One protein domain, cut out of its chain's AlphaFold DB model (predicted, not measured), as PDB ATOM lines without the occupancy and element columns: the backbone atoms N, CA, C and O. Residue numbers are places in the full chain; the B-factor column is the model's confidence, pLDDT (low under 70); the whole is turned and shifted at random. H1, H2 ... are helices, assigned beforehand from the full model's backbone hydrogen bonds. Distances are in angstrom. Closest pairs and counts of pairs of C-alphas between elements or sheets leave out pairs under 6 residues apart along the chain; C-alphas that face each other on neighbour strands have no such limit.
ATOM      1  N   VAL A 117      13.494  17.794  18.647       50.59
ATOM      2  CA  VAL A 117      12.293  17.073  19.068       50.59
ATOM      3  C   VAL A 117      11.457  18.008  19.933       50.59
ATOM      4  O   VAL A 117      11.861  18.351  21.043       50.59
ATOM      5  N   SER A 118      10.281  18.399  19.451       51.34
ATOM      6  CA  SER A 118       9.245  18.999  20.296       51.34
ATOM      7  C   SER A 118       8.255  17.903  20.685       51.34
ATOM      8  O   SER A 118       7.715  17.222  19.814       51.34
ATOM      9  N   ASP A 119       8.018  17.727  21.986       49.88
ATOM     10  CA  ASP A 119       6.991  16.823  22.536       49.88
ATOM     11  C   ASP A 119       7.097  15.349  22.074       49.88
ATOM     12  O   ASP A 119       6.107  14.673  21.804       49.88
ATOM     13  N   GLY A 120       8.329  14.841  21.940       55.53
ATOM     14  CA  GLY A 120       8.593  13.449  21.553       55.53
ATOM     15  C   GLY A 120       8.480  13.149  20.054       55.53
ATOM     16  O   GLY A 120       8.603  11.988  19.671       55.53
ATOM     17  N   LEU A 121       8.287  14.165  19.204       50.41
ATOM     18  CA  LEU A 121       8.238  14.005  17.754       50.41
ATOM     19  C   LEU A 121       9.279  14.884  17.048       50.41
ATOM     20  O   LEU A 121       9.429  16.067  17.357       50.41
ATOM     21  N   ASN A 122       9.988  14.297  16.083       53.06
ATOM     22  CA  ASN A 122      10.975  14.993  15.267       53.06
ATOM     23  C   ASN A 122      10.323  16.163  14.516       53.06
ATOM     24  O   ASN A 122       9.422  15.971  13.688       53.06
ATOM     25  N   VAL A 123      10.802  17.379  14.786       56.75
ATOM     26  CA  VAL A 123      10.501  18.583  14.004       56.75
ATOM     27  C   VAL A 123      11.394  18.564  12.767       56.75
ATOM     28  O   VAL A 123      12.285  19.391  12.581       56.75
ATOM     29  N   GLU A 124      11.170  17.573  11.911       56.53
ATOM     30  CA  GLU A 124      11.581  17.679  10.519       56.53
ATOM     31  C   GLU A 124      10.621  18.634   9.808       56.53
ATOM     32  O   GLU A 124       9.398  18.564   9.966       56.53
ATOM     33  N   PHE A 125      11.182  19.545   9.013       51.84
ATOM     34  CA  PHE A 125      10.418  20.364   8.079       51.84
ATOM     35  C   PHE A 125       9.832  19.441   6.994       51.84
ATOM     36  O   PHE A 125      10.462  19.190   5.972       51.84
ATOM     37  N   GLY A 126       8.636  18.902   7.249       61.25
ATOM     38  CA  GLY A 126       7.916  17.973   6.374       61.25
ATOM     39  C   GLY A 126       6.493  17.676   6.870       61.25
ATOM     40  O   GLY A 126       5.997  18.331   7.791       61.25
ATOM     41  N   PHE A 127       5.834  16.672   6.281       58.12
ATOM     42  CA  PHE A 127       4.548  16.120   6.747       58.12
ATOM     43  C   PHE A 127       4.733  15.279   8.025       58.12
ATOM     44  O   PHE A 127       4.406  14.099   8.075       58.12
ATOM     45  N   SER A 128       5.327  15.874   9.059       66.81
ATOM     46  CA  SER A 128       5.447  15.272  10.386       66.81
ATOM     47  C   SER A 128       4.135  15.480  11.163       66.81
ATOM     48  O   SER A 128       3.550  16.564  11.056       66.81
ATOM     49  N   PRO A 129       3.675  14.514  11.985       71.38
ATOM     50  CA  PRO A 129       2.470  14.661  12.815       71.38
ATOM     51  C   PRO A 129       2.432  15.936  13.683       71.38
ATOM     52  O   PRO A 129       1.361  16.420  14.044       71.38
ATOM     53  N   TYR A 130       3.589  16.517  14.019       69.12
ATOM     54  CA  TYR A 130       3.679  17.794  14.733       69.12
ATOM     55  C   TYR A 130       3.286  18.970  13.832       69.12
ATOM     56  O   TYR A 130       2.474  19.810  14.221       69.12
ATOM     57  N   SER A 131       3.795  18.984  12.598       70.19
ATOM     58  CA  SER A 131       3.438  19.975  11.580       70.19
ATOM     59  C   SER A 131       1.951  19.891  11.220       70.19
ATOM     60  O   SER A 131       1.287  20.920  11.117       70.19
ATOM     61  N   GLU A 132       1.389  18.679  11.142       79.44
ATOM     62  CA  GLU A 132      -0.049  18.464  10.928       79.44
ATOM     63  C   GLU A 132      -0.898  19.110  12.035       79.44
ATOM     64  O   GLU A 132      -1.841  19.848  11.745       79.44
ATOM     65  N   ARG A 133      -0.533  18.905  13.308       82.00
ATOM     66  CA  ARG A 133      -1.244  19.504  14.451       82.00
ATOM     67  C   ARG A 133      -1.145  21.026  14.461       82.00
ATOM     68  O   ARG A 133      -2.133  21.697  14.749       82.00
ATOM     69  N   VAL A 134       0.032  21.578  14.169       80.19
ATOM     70  CA  VAL A 134       0.238  23.034  14.135       80.19
ATOM     71  C   VAL A 134      -0.530  23.657  12.970       80.19
ATOM     72  O   VAL A 134      -1.267  24.619  13.176       80.19
ATOM     73  N   ASN A 135      -0.446  23.073  11.775       85.19
ATOM     74  CA  ASN A 135      -1.174  23.556  10.607       85.19
ATOM     75  C   ASN A 135      -2.696  23.434  10.796       85.19
ATOM     76  O   ASN A 135      -3.431  24.372  10.509       85.19
ATOM     77  N   GLY A 136      -3.172  22.331  11.384       86.19
ATOM     78  CA  GLY A 136      -4.582  22.151  11.735       86.19
ATOM     79  C   GLY A 136      -5.094  23.203  12.726       86.19
ATOM     80  O   GLY A 136      -6.194  23.729  12.558       86.19
ATOM     81  N   ARG A 137      -4.284  23.584  13.726       87.88
ATOM     82  CA  ARG A 137      -4.623  24.668  14.666       87.88
ATOM     83  C   ARG A 137      -4.694  26.026  13.972       87.88
ATOM     84  O   ARG A 137      -5.653  26.760  14.190       87.88
ATOM     85  N   ILE A 138      -3.719  26.348  13.124       86.19
ATOM     86  CA  ILE A 138      -3.694  27.608  12.364       86.19
ATOM     87  C   ILE A 138      -4.894  27.677  11.409       86.19
ATOM     88  O   ILE A 138      -5.570  28.703  11.351       86.19
ATOM     89  N   ALA A 139      -5.220  26.577  10.726       88.00
ATOM     90  CA  ALA A 139      -6.392  26.486   9.861       88.00
ATOM     91  C   ALA A 139      -7.706  26.665  10.642       88.00
ATOM     92  O   ALA A 139      -8.587  27.394  10.192       88.00
ATOM     93  N   GLY A 140      -7.828  26.065  11.832       86.50
ATOM     94  CA  GLY A 140      -8.987  26.255  12.710       86.50
ATOM     95  C   GLY A 140      -9.148  27.702  13.188       86.50
ATOM     96  O   GLY A 140     -10.255  28.244  13.163       86.50
ATOM     97  N   LEU A 141      -8.050  28.366  13.561       87.19
ATOM     98  CA  LEU A 141      -8.057  29.794  13.902       87.19
ATOM     99  C   LEU A 141      -8.453  30.664  12.699       87.19
ATOM    100  O   LEU A 141      -9.246  31.589  12.846       87.19
ATOM    101  N   GLY A 142      -7.970  30.332  11.499       86.06
ATOM    102  CA  GLY A 142      -8.368  31.008  10.264       86.06
ATOM    103  C   GLY A 142      -9.858  30.844   9.952       86.06
ATOM    104  O   GLY A 142     -10.541  31.826   9.682       86.06
ATOM    105  N   LEU A 143     -10.390  29.623  10.046       87.00
ATOM    106  CA  LEU A 143     -11.804  29.330   9.778       87.00
ATOM    107  C   LEU A 143     -12.718  30.041  10.783       87.00
ATOM    108  O   LEU A 143     -13.679  30.699  10.388       87.00
ATOM    109  N   THR A 144     -12.401  29.961  12.076       85.69
ATOM    110  CA  THR A 144     -13.181  30.647  13.121       85.69
ATOM    111  C   THR A 144     -13.167  32.164  12.945       85.69
ATOM    112  O   THR A 144     -14.210  32.797  13.100       85.69
ATOM    113  N   ALA A 145     -12.033  32.747  12.546       83.50
ATOM    114  CA  ALA A 145     -11.949  34.166  12.222       83.50
ATOM    115  C   ALA A 145     -12.826  34.544  11.015       83.50
ATOM    116  O   ALA A 145     -13.554  35.532  11.085       83.50
ATOM    117  N   LEU A 146     -12.811  33.748   9.936       83.25
ATOM    118  CA  LEU A 146     -13.670  33.979   8.766       83.25
ATOM    119  C   LEU A 146     -15.159  33.917   9.137       83.25
ATOM    120  O   LEU A 146     -15.915  34.807   8.752       83.25
ATOM    121  N   LEU A 147     -15.559  32.926   9.942       84.62
ATOM    122  CA  LEU A 147     -16.932  32.798  10.439       84.62
ATOM    123  C   LEU A 147     -17.358  33.990  11.303       84.62
ATOM    124  O   LEU A 147     -18.464  34.498  11.142       84.62
ATOM    125  N   LEU A 148     -16.496  34.456  12.213       82.75
ATOM    126  CA  LEU A 148     -16.801  35.617  13.054       82.75
ATOM    127  C   LEU A 148     -16.958  36.898  12.229       82.75
ATOM    128  O   LEU A 148     -17.872  37.675  12.498       82.75
ATOM    129  N   VAL A 149     -16.110  37.116  11.219       77.69
ATOM    130  CA  VAL A 149     -16.225  38.290  10.338       77.69
ATOM    131  C   VAL A 149     -17.503  38.233   9.502       77.69
ATOM    132  O   VAL A 149     -18.176  39.256   9.347       77.69
ATOM    133  N   GLU A 150     -17.865  37.051   9.001       81.12
ATOM    134  CA  GLU A 150     -19.094  36.853   8.236       81.12
ATOM    135  C   GLU A 150     -20.346  37.084   9.096       81.12
ATOM    136  O   GLU A 150     -21.257  37.788   8.663       81.12
ATOM    137  N   LEU A 151     -20.360  36.598  10.343       80.50
ATOM    138  CA  LEU A 151     -21.457  36.841  11.288       80.50
ATOM    139  C   LEU A 151     -21.554  38.307  11.729       80.50
ATOM    140  O   LEU A 151     -22.656  38.839  11.829       80.50
ATOM    141  N   ALA A 152     -20.425  38.972  11.985       78.31
ATOM    142  CA  ALA A 152     -20.416  40.361  12.440       78.31
ATOM    143  C   ALA A 152     -20.831  41.350  11.338       78.31
ATOM    144  O   ALA A 152     -21.445  42.377  11.621       78.31
ATOM    145  N   THR A 153     -20.495  41.048  10.083       78.25
ATOM    146  CA  THR A 153     -20.674  41.980   8.959       78.25
ATOM    147  C   THR A 153     -21.875  41.622   8.077       78.25
ATOM    148  O   THR A 153     -22.364  42.462   7.322       78.25
ATOM    149  N   GLY A 154     -22.343  40.368   8.123       73.88
ATOM    150  CA  GLY A 154     -23.390  39.843   7.236       73.88
ATOM    151  C   GLY A 154     -22.989  39.809   5.755       73.88
ATOM    152  O   GLY A 154     -23.835  39.645   4.879       73.88
ATOM    153  N   LYS A 155     -21.701  40.015   5.460       72.69
ATOM    154  CA  LYS A 155     -21.105  40.064   4.123       72.69
ATOM    155  C   LYS A 155     -19.842  39.220   4.132       72.69
ATOM    156  O   LYS A 155     -19.068  39.275   5.085       72.69
ATOM    157  N   SER A 156     -19.627  38.467   3.056       70.81
ATOM    158  CA  SER A 156     -18.429  37.644   2.914       70.81
ATOM    159  C   SER A 156     -17.165  38.516   2.939       70.81
ATOM    160  O   SER A 156     -17.129  39.585   2.322       70.81
ATOM    161  N   VAL A 157     -16.125  38.045   3.634       66.88
ATOM    162  CA  VAL A 157     -14.830  38.727   3.868       66.88
ATOM    163  C   VAL A 157     -14.224  39.301   2.582       66.88
ATOM    164  O   VAL A 157     -13.698  40.411   2.572       66.88
ATOM    165  N   ILE A 158     -14.366  38.563   1.481       67.94
ATOM    166  CA  ILE A 158     -13.879  38.907   0.135       67.94
ATOM    167  C   ILE A 158     -14.552  40.142  -0.474       67.94
ATOM    168  O   ILE A 158     -13.959  40.792  -1.326       67.94
ATOM    169  N   ASN A 159     -15.785  40.448  -0.069       70.56
ATOM    170  CA  ASN A 159     -16.576  41.542  -0.640       70.56
ATOM    171  C   ASN A 159     -16.582  42.789   0.256       70.56
ATOM    172  O   ASN A 159     -16.972  43.871  -0.175       70.56
ATOM    173  N   TYR A 160     -16.177  42.636   1.520       67.62
ATOM    174  CA  TYR A 160     -16.159  43.717   2.501       67.62
ATOM    175  C   TYR A 160     -14.786  44.385   2.631       67.62
ATOM    176  O   TYR A 160     -14.704  45.591   2.860       67.62
ATOM    177  N   HIS A 161     -13.701  43.624   2.469       75.00
ATOM    178  CA  HIS A 161     -12.349  44.148   2.606       75.00
ATOM    179  C   HIS A 161     -11.704  44.476   1.259       75.00
ATOM    180  O   HIS A 161     -11.746  43.692   0.314       75.00
ATOM    181  N   THR A 162     -11.028  45.627   1.196       82.19
ATOM    182  CA  THR A 162     -10.124  45.956   0.089       82.19
ATOM    183  C   THR A 162      -9.073  44.846  -0.048       82.19
ATOM    184  O   THR A 162      -8.439  44.503   0.951       82.19
ATOM    185  N   PRO A 163      -8.811  44.295  -1.245       78.50
ATOM    186  CA  PRO A 163      -7.880  43.173  -1.406       78.50
ATOM    187  C   PRO A 163      -6.517  43.394  -0.728       78.50
ATOM    188  O   PRO A 163      -5.963  42.481  -0.122       78.50
ATOM    189  N   SER A 164      -6.017  44.632  -0.733       81.62
ATOM    190  CA  SER A 164      -4.768  45.032  -0.073       81.62
ATOM    191  C   SER A 164      -4.740  44.775   1.439       81.62
ATOM    192  O   SER A 164      -3.703  44.361   1.955       81.62
ATOM    193  N   ILE A 165      -5.853  44.983   2.161       82.62
ATOM    194  CA  ILE A 165      -5.888  44.730   3.611       82.62
ATOM    195  C   ILE A 165      -5.897  43.225   3.906       82.62
ATOM    196  O   ILE A 165      -5.275  42.780   4.864       82.62
ATOM    197  N   VAL A 166      -6.508  42.413   3.043       80.94
ATOM    198  CA  VAL A 166      -6.486  40.950   3.188       80.94
ATOM    199  C   VAL A 166      -5.069  40.411   2.965       80.94
ATOM    200  O   VAL A 166      -4.595  39.573   3.732       80.94
ATOM    201  N   PHE A 167      -4.343  40.946   1.978       81.50
ATOM    202  CA  PHE A 167      -2.941  40.584   1.752       81.50
ATOM    203  C   PHE A 167      -2.044  40.915   2.949       81.50
ATOM    204  O   PHE A 167      -1.230  40.076   3.338       81.50
ATOM    205  N   ILE A 168      -2.208  42.092   3.568       85.06
ATOM    206  CA  ILE A 168      -1.409  42.454   4.748       85.06
ATOM    207  C   ILE A 168      -1.718  41.537   5.940       85.06
ATOM    208  O   ILE A 168      -0.803  41.153   6.665       85.06
ATOM    209  N   GLN A 169      -2.981  41.131   6.115       83.00
ATOM    210  CA  GLN A 169      -3.398  40.219   7.182       83.00
ATOM    211  C   GLN A 169      -2.794  38.824   7.005       83.00
ATOM    212  O   GLN A 169      -2.225  38.280   7.950       83.00
ATOM    213  N   ILE A 170      -2.849  38.265   5.793       84.25
ATOM    214  CA  ILE A 170      -2.240  36.962   5.492       84.25
ATOM    215  C   ILE A 170      -0.726  37.018   5.723       84.25
ATOM    216  O   ILE A 170      -0.167  36.126   6.360       84.25
ATOM    217  N   TYR A 171      -0.065  38.083   5.258       86.06
ATOM    218  CA  TYR A 171       1.374  38.260   5.443       86.06
ATOM    219  C   TYR A 171       1.757  38.378   6.924       86.06
ATOM    220  O   TYR A 171       2.718  37.752   7.366       86.06
ATOM    221  N   PHE A 172       0.980  39.125   7.708       88.56
ATOM    222  CA  PHE A 172       1.201  39.273   9.144       88.56
ATOM    223  C   PHE A 172       1.045  37.945   9.895       88.56
ATOM    224  O   PHE A 172       1.906  37.583  10.697       88.56
ATOM    225  N   VAL A 173      -0.008  37.179   9.595       85.19
ATOM    226  CA  VAL A 173      -0.223  35.849  10.188       85.19
ATOM    227  C   VAL A 173       0.911  34.893   9.807       85.19
ATOM    228  O   VAL A 173       1.425  34.179  10.668       85.19
ATOM    229  N   ALA A 174       1.362  34.920   8.552       83.44
ATOM    230  CA  ALA A 174       2.501  34.125   8.099       83.44
ATOM    231  C   ALA A 174       3.811  34.520   8.805       83.44
ATOM    232  O   ALA A 174       4.576  33.646   9.213       83.44
ATOM    233  N   ALA A 175       4.055  35.819   9.004       84.94
ATOM    234  CA  ALA A 175       5.227  36.316   9.718       84.94
ATOM    235  C   ALA A 175       5.230  35.868  11.189       84.94
ATOM    236  O   ALA A 175       6.243  35.365  11.674       84.94
ATOM    237  N   LEU A 176       4.093  35.971  11.887       88.56
ATOM    238  CA  LEU A 176       3.961  35.481  13.262       88.56
ATOM    239  C   LEU A 176       4.148  33.964  13.356       88.56
ATOM    240  O   LEU A 176       4.831  33.492  14.262       88.56
ATOM    241  N   ALA A 177       3.600  33.201  12.408       80.62
ATOM    242  CA  ALA A 177       3.803  31.759  12.349       80.62
ATOM    243  C   ALA A 177       5.285  31.406  12.133       80.62
ATOM    244  O   ALA A 177       5.811  30.524  12.807       80.62
ATOM    245  N   ALA A 178       5.986  32.127  11.255       81.31
ATOM    246  CA  ALA A 178       7.417  31.931  11.032       81.31
ATOM    247  C   ALA A 178       8.250  32.252  12.284       81.31
ATOM    248  O   ALA A 178       9.160  31.497  12.628       81.31
ATOM    249  N   VAL A 179       7.919  33.333  12.999       83.12
ATOM    250  CA  VAL A 179       8.563  33.690  14.273       83.12
ATOM    251  C   VAL A 179       8.286  32.632  15.341       83.12
ATOM    252  O   VAL A 179       9.212  32.212  16.032       83.12
ATOM    253  N   TYR A 180       7.049  32.145  15.442       81.00
ATOM    254  CA  TYR A 180       6.672  31.083  16.375       81.00
ATOM    255  C   TYR A 180       7.439  29.782  16.101       81.00
ATOM    256  O   TYR A 180       8.014  29.192  17.012       81.00
ATOM    257  N   LEU A 181       7.526  29.366  14.836       75.75
ATOM    258  CA  LEU A 181       8.296  28.186  14.431       75.75
ATOM    259  C   LEU A 181       9.792  28.350  14.717       75.75
ATOM    260  O   LEU A 181      10.449  27.407  15.160       75.75
ATOM    261  N   LYS A 182      10.340  29.548  14.484       79.44
ATOM    262  CA  LYS A 182      11.730  29.867  14.817       79.44
ATOM    263  C   LYS A 182      11.979  29.775  16.324       79.44
ATOM    264  O   LYS A 182      12.963  29.167  16.730       79.44
ATOM    265  N   PHE A 183      11.074  30.311  17.136       80.25
ATOM    266  CA  PHE A 183      11.174  30.270  18.592       80.25
ATOM    267  C   PHE A 183      11.095  28.841  19.144       80.25
ATOM    268  O   PHE A 183      11.902  28.459  19.989       80.25
ATOM    269  N   GLU A 184      10.179  28.019  18.627       73.38
ATOM    270  CA  GLU A 184      10.099  26.596  18.977       73.38
ATOM    271  C   GLU A 184      11.386  25.844  18.607       73.38
ATOM    272  O   GLU A 184      11.880  25.030  19.384       73.38
ATOM    273  N   LYS A 185      12.000  26.167  17.462       64.19
ATOM    274  CA  LYS A 185      13.277  25.574  17.048       64.19
ATOM    275  C   LYS A 185      14.442  25.993  17.953       64.19
ATOM    276  O   LYS A 185      15.254  25.148  18.325       64.19
ATOM    277  N   GLU A 186      14.525  27.272  18.311       66.12
ATOM    278  CA  GLU A 186      15.605  27.817  19.150       66.12
ATOM    279  C   GLU A 186      15.506  27.355  20.611       66.12
ATOM    280  O   GLU A 186      16.529  27.093  21.242       66.12
ATOM    281  N   LYS A 187      14.293  27.147  21.141       62.22
ATOM    282  CA  LYS A 187      14.093  26.555  22.477       62.22
ATOM    283  C   LYS A 187      14.605  25.121  22.591       62.22
ATOM    284  O   LYS A 187      14.952  24.683  23.685       62.22
ATOM    285  N   VAL A 188      14.628  24.387  21.481       57.47
ATOM    286  CA  VAL A 188      15.032  22.978  21.440       57.47
ATOM    287  C   VAL A 188      16.510  22.817  21.054       57.47
ATOM    288  O   VAL A 188      17.115  21.794  21.385       57.47
ATOM    289  N   SER A 189      17.141  23.827  20.439       53.78
ATOM    290  CA  SER A 189      18.586  23.823  20.180       53.78
ATOM    291  C   SER A 189      19.377  24.111  21.460       53.78
ATOM    292  O   SER A 189      19.868  25.214  21.694       53.78
ATOM    293  N   VAL A 190      19.501  23.094  22.307       54.59
ATOM    294  CA  VAL A 190      20.480  23.079  23.393       54.59
ATOM    295  C   VAL A 190      21.864  23.005  22.748       54.59
ATOM    296  O   VAL A 190      22.224  21.986  22.160       54.59
ATOM    297  N   TRP A 191      22.628  24.096  22.824       43.25
ATOM    298  CA  TRP A 191      24.048  24.079  22.483       43.25
ATOM    299  C   TRP A 191      24.769  23.048  23.365       43.25
ATOM    300  O   TRP A 191      24.478  22.979  24.565       43.25
ATOM    301  N   PRO A 192      25.690  22.237  22.813       55.03
ATOM    302  CA  PRO A 192      26.545  21.407  23.647       55.03
ATOM    303  C   PRO A 192      27.355  22.323  24.577       55.03
ATOM    304  O   PRO A 192      27.952  23.297  24.114       55.03
ATOM    305  N   LYS A 193      27.305  22.042  25.883       48.41
ATOM    306  CA  LYS A 193      28.229  22.614  26.871       48.41
ATOM    307  C   LYS A 193      29.579  21.923  26.780       48.41
ATOM    308  O   LYS A 193      29.572  20.693  26.548       48.41
TER     309      LYS A 193
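What this domain is: This is residues 117 to 193 of the 193 residues of the protein "uncharacterized protein LOC107831433" of Nicotiana tabacum (UniProt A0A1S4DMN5). Two long helices, H1 and H3, lie side by side with a gap between them and run back past each other, making a loose rod, while the short H2 sits in the turn that joins them at one end. An unnamed stretch, residues 117 to 128, lies before H1 at the other end of the rod. The printed part has 77 residues, with three named helices in the order H1, H2, H3 and no named strand, and its class is all helix. It is loose, with a radius of gyration of the C-alphas of 16.7 A, and spans 56 by 22 by 19 A.

How they stand to each other: Residues 117 to 118 pair with residues 121 to 122, antiparallel, in stretches too short to be named. H1, residues 129 to 153, and H2, residues 157 to 160, only just touch, with 3 pairs of C-alphas within 8 A. H1 touches H2 with residues 146 to 150 alone; the closest C-alphas are those of Glu 150 and Val 157, 6.4 A apart. H3, residues 163 to 188, and H2 meet only through their link. H1 and H3 are near each other, with 9 pairs of C-alphas within 10 A but no pair within 8 A. Every O i to N i+4 pair is within hydrogen-bond range in H1, and 21 of 22 are in H3; H2 is too short for such a pair.

Where its parts are: H1 begins at C-alpha 129, (2.470, 14.661, 12.815), and is 36.0 A long from first to last C-alpha. H2 has 4 residues. H3, 26 residues, is 38.1 A long and ends at C-alpha 188, (15.032, 22.978, 21.440).

The domain as a whole: The C-alphas of Gly 154 and Lys 193, the two farthest apart, are 57.9 A from each other. The printed part has no cut, and both links are tight. The mean pLDDT of the printed part is 73.7; residues 117 to 128, 130, 157 to 158, 160 and 185 to 193 are under 70.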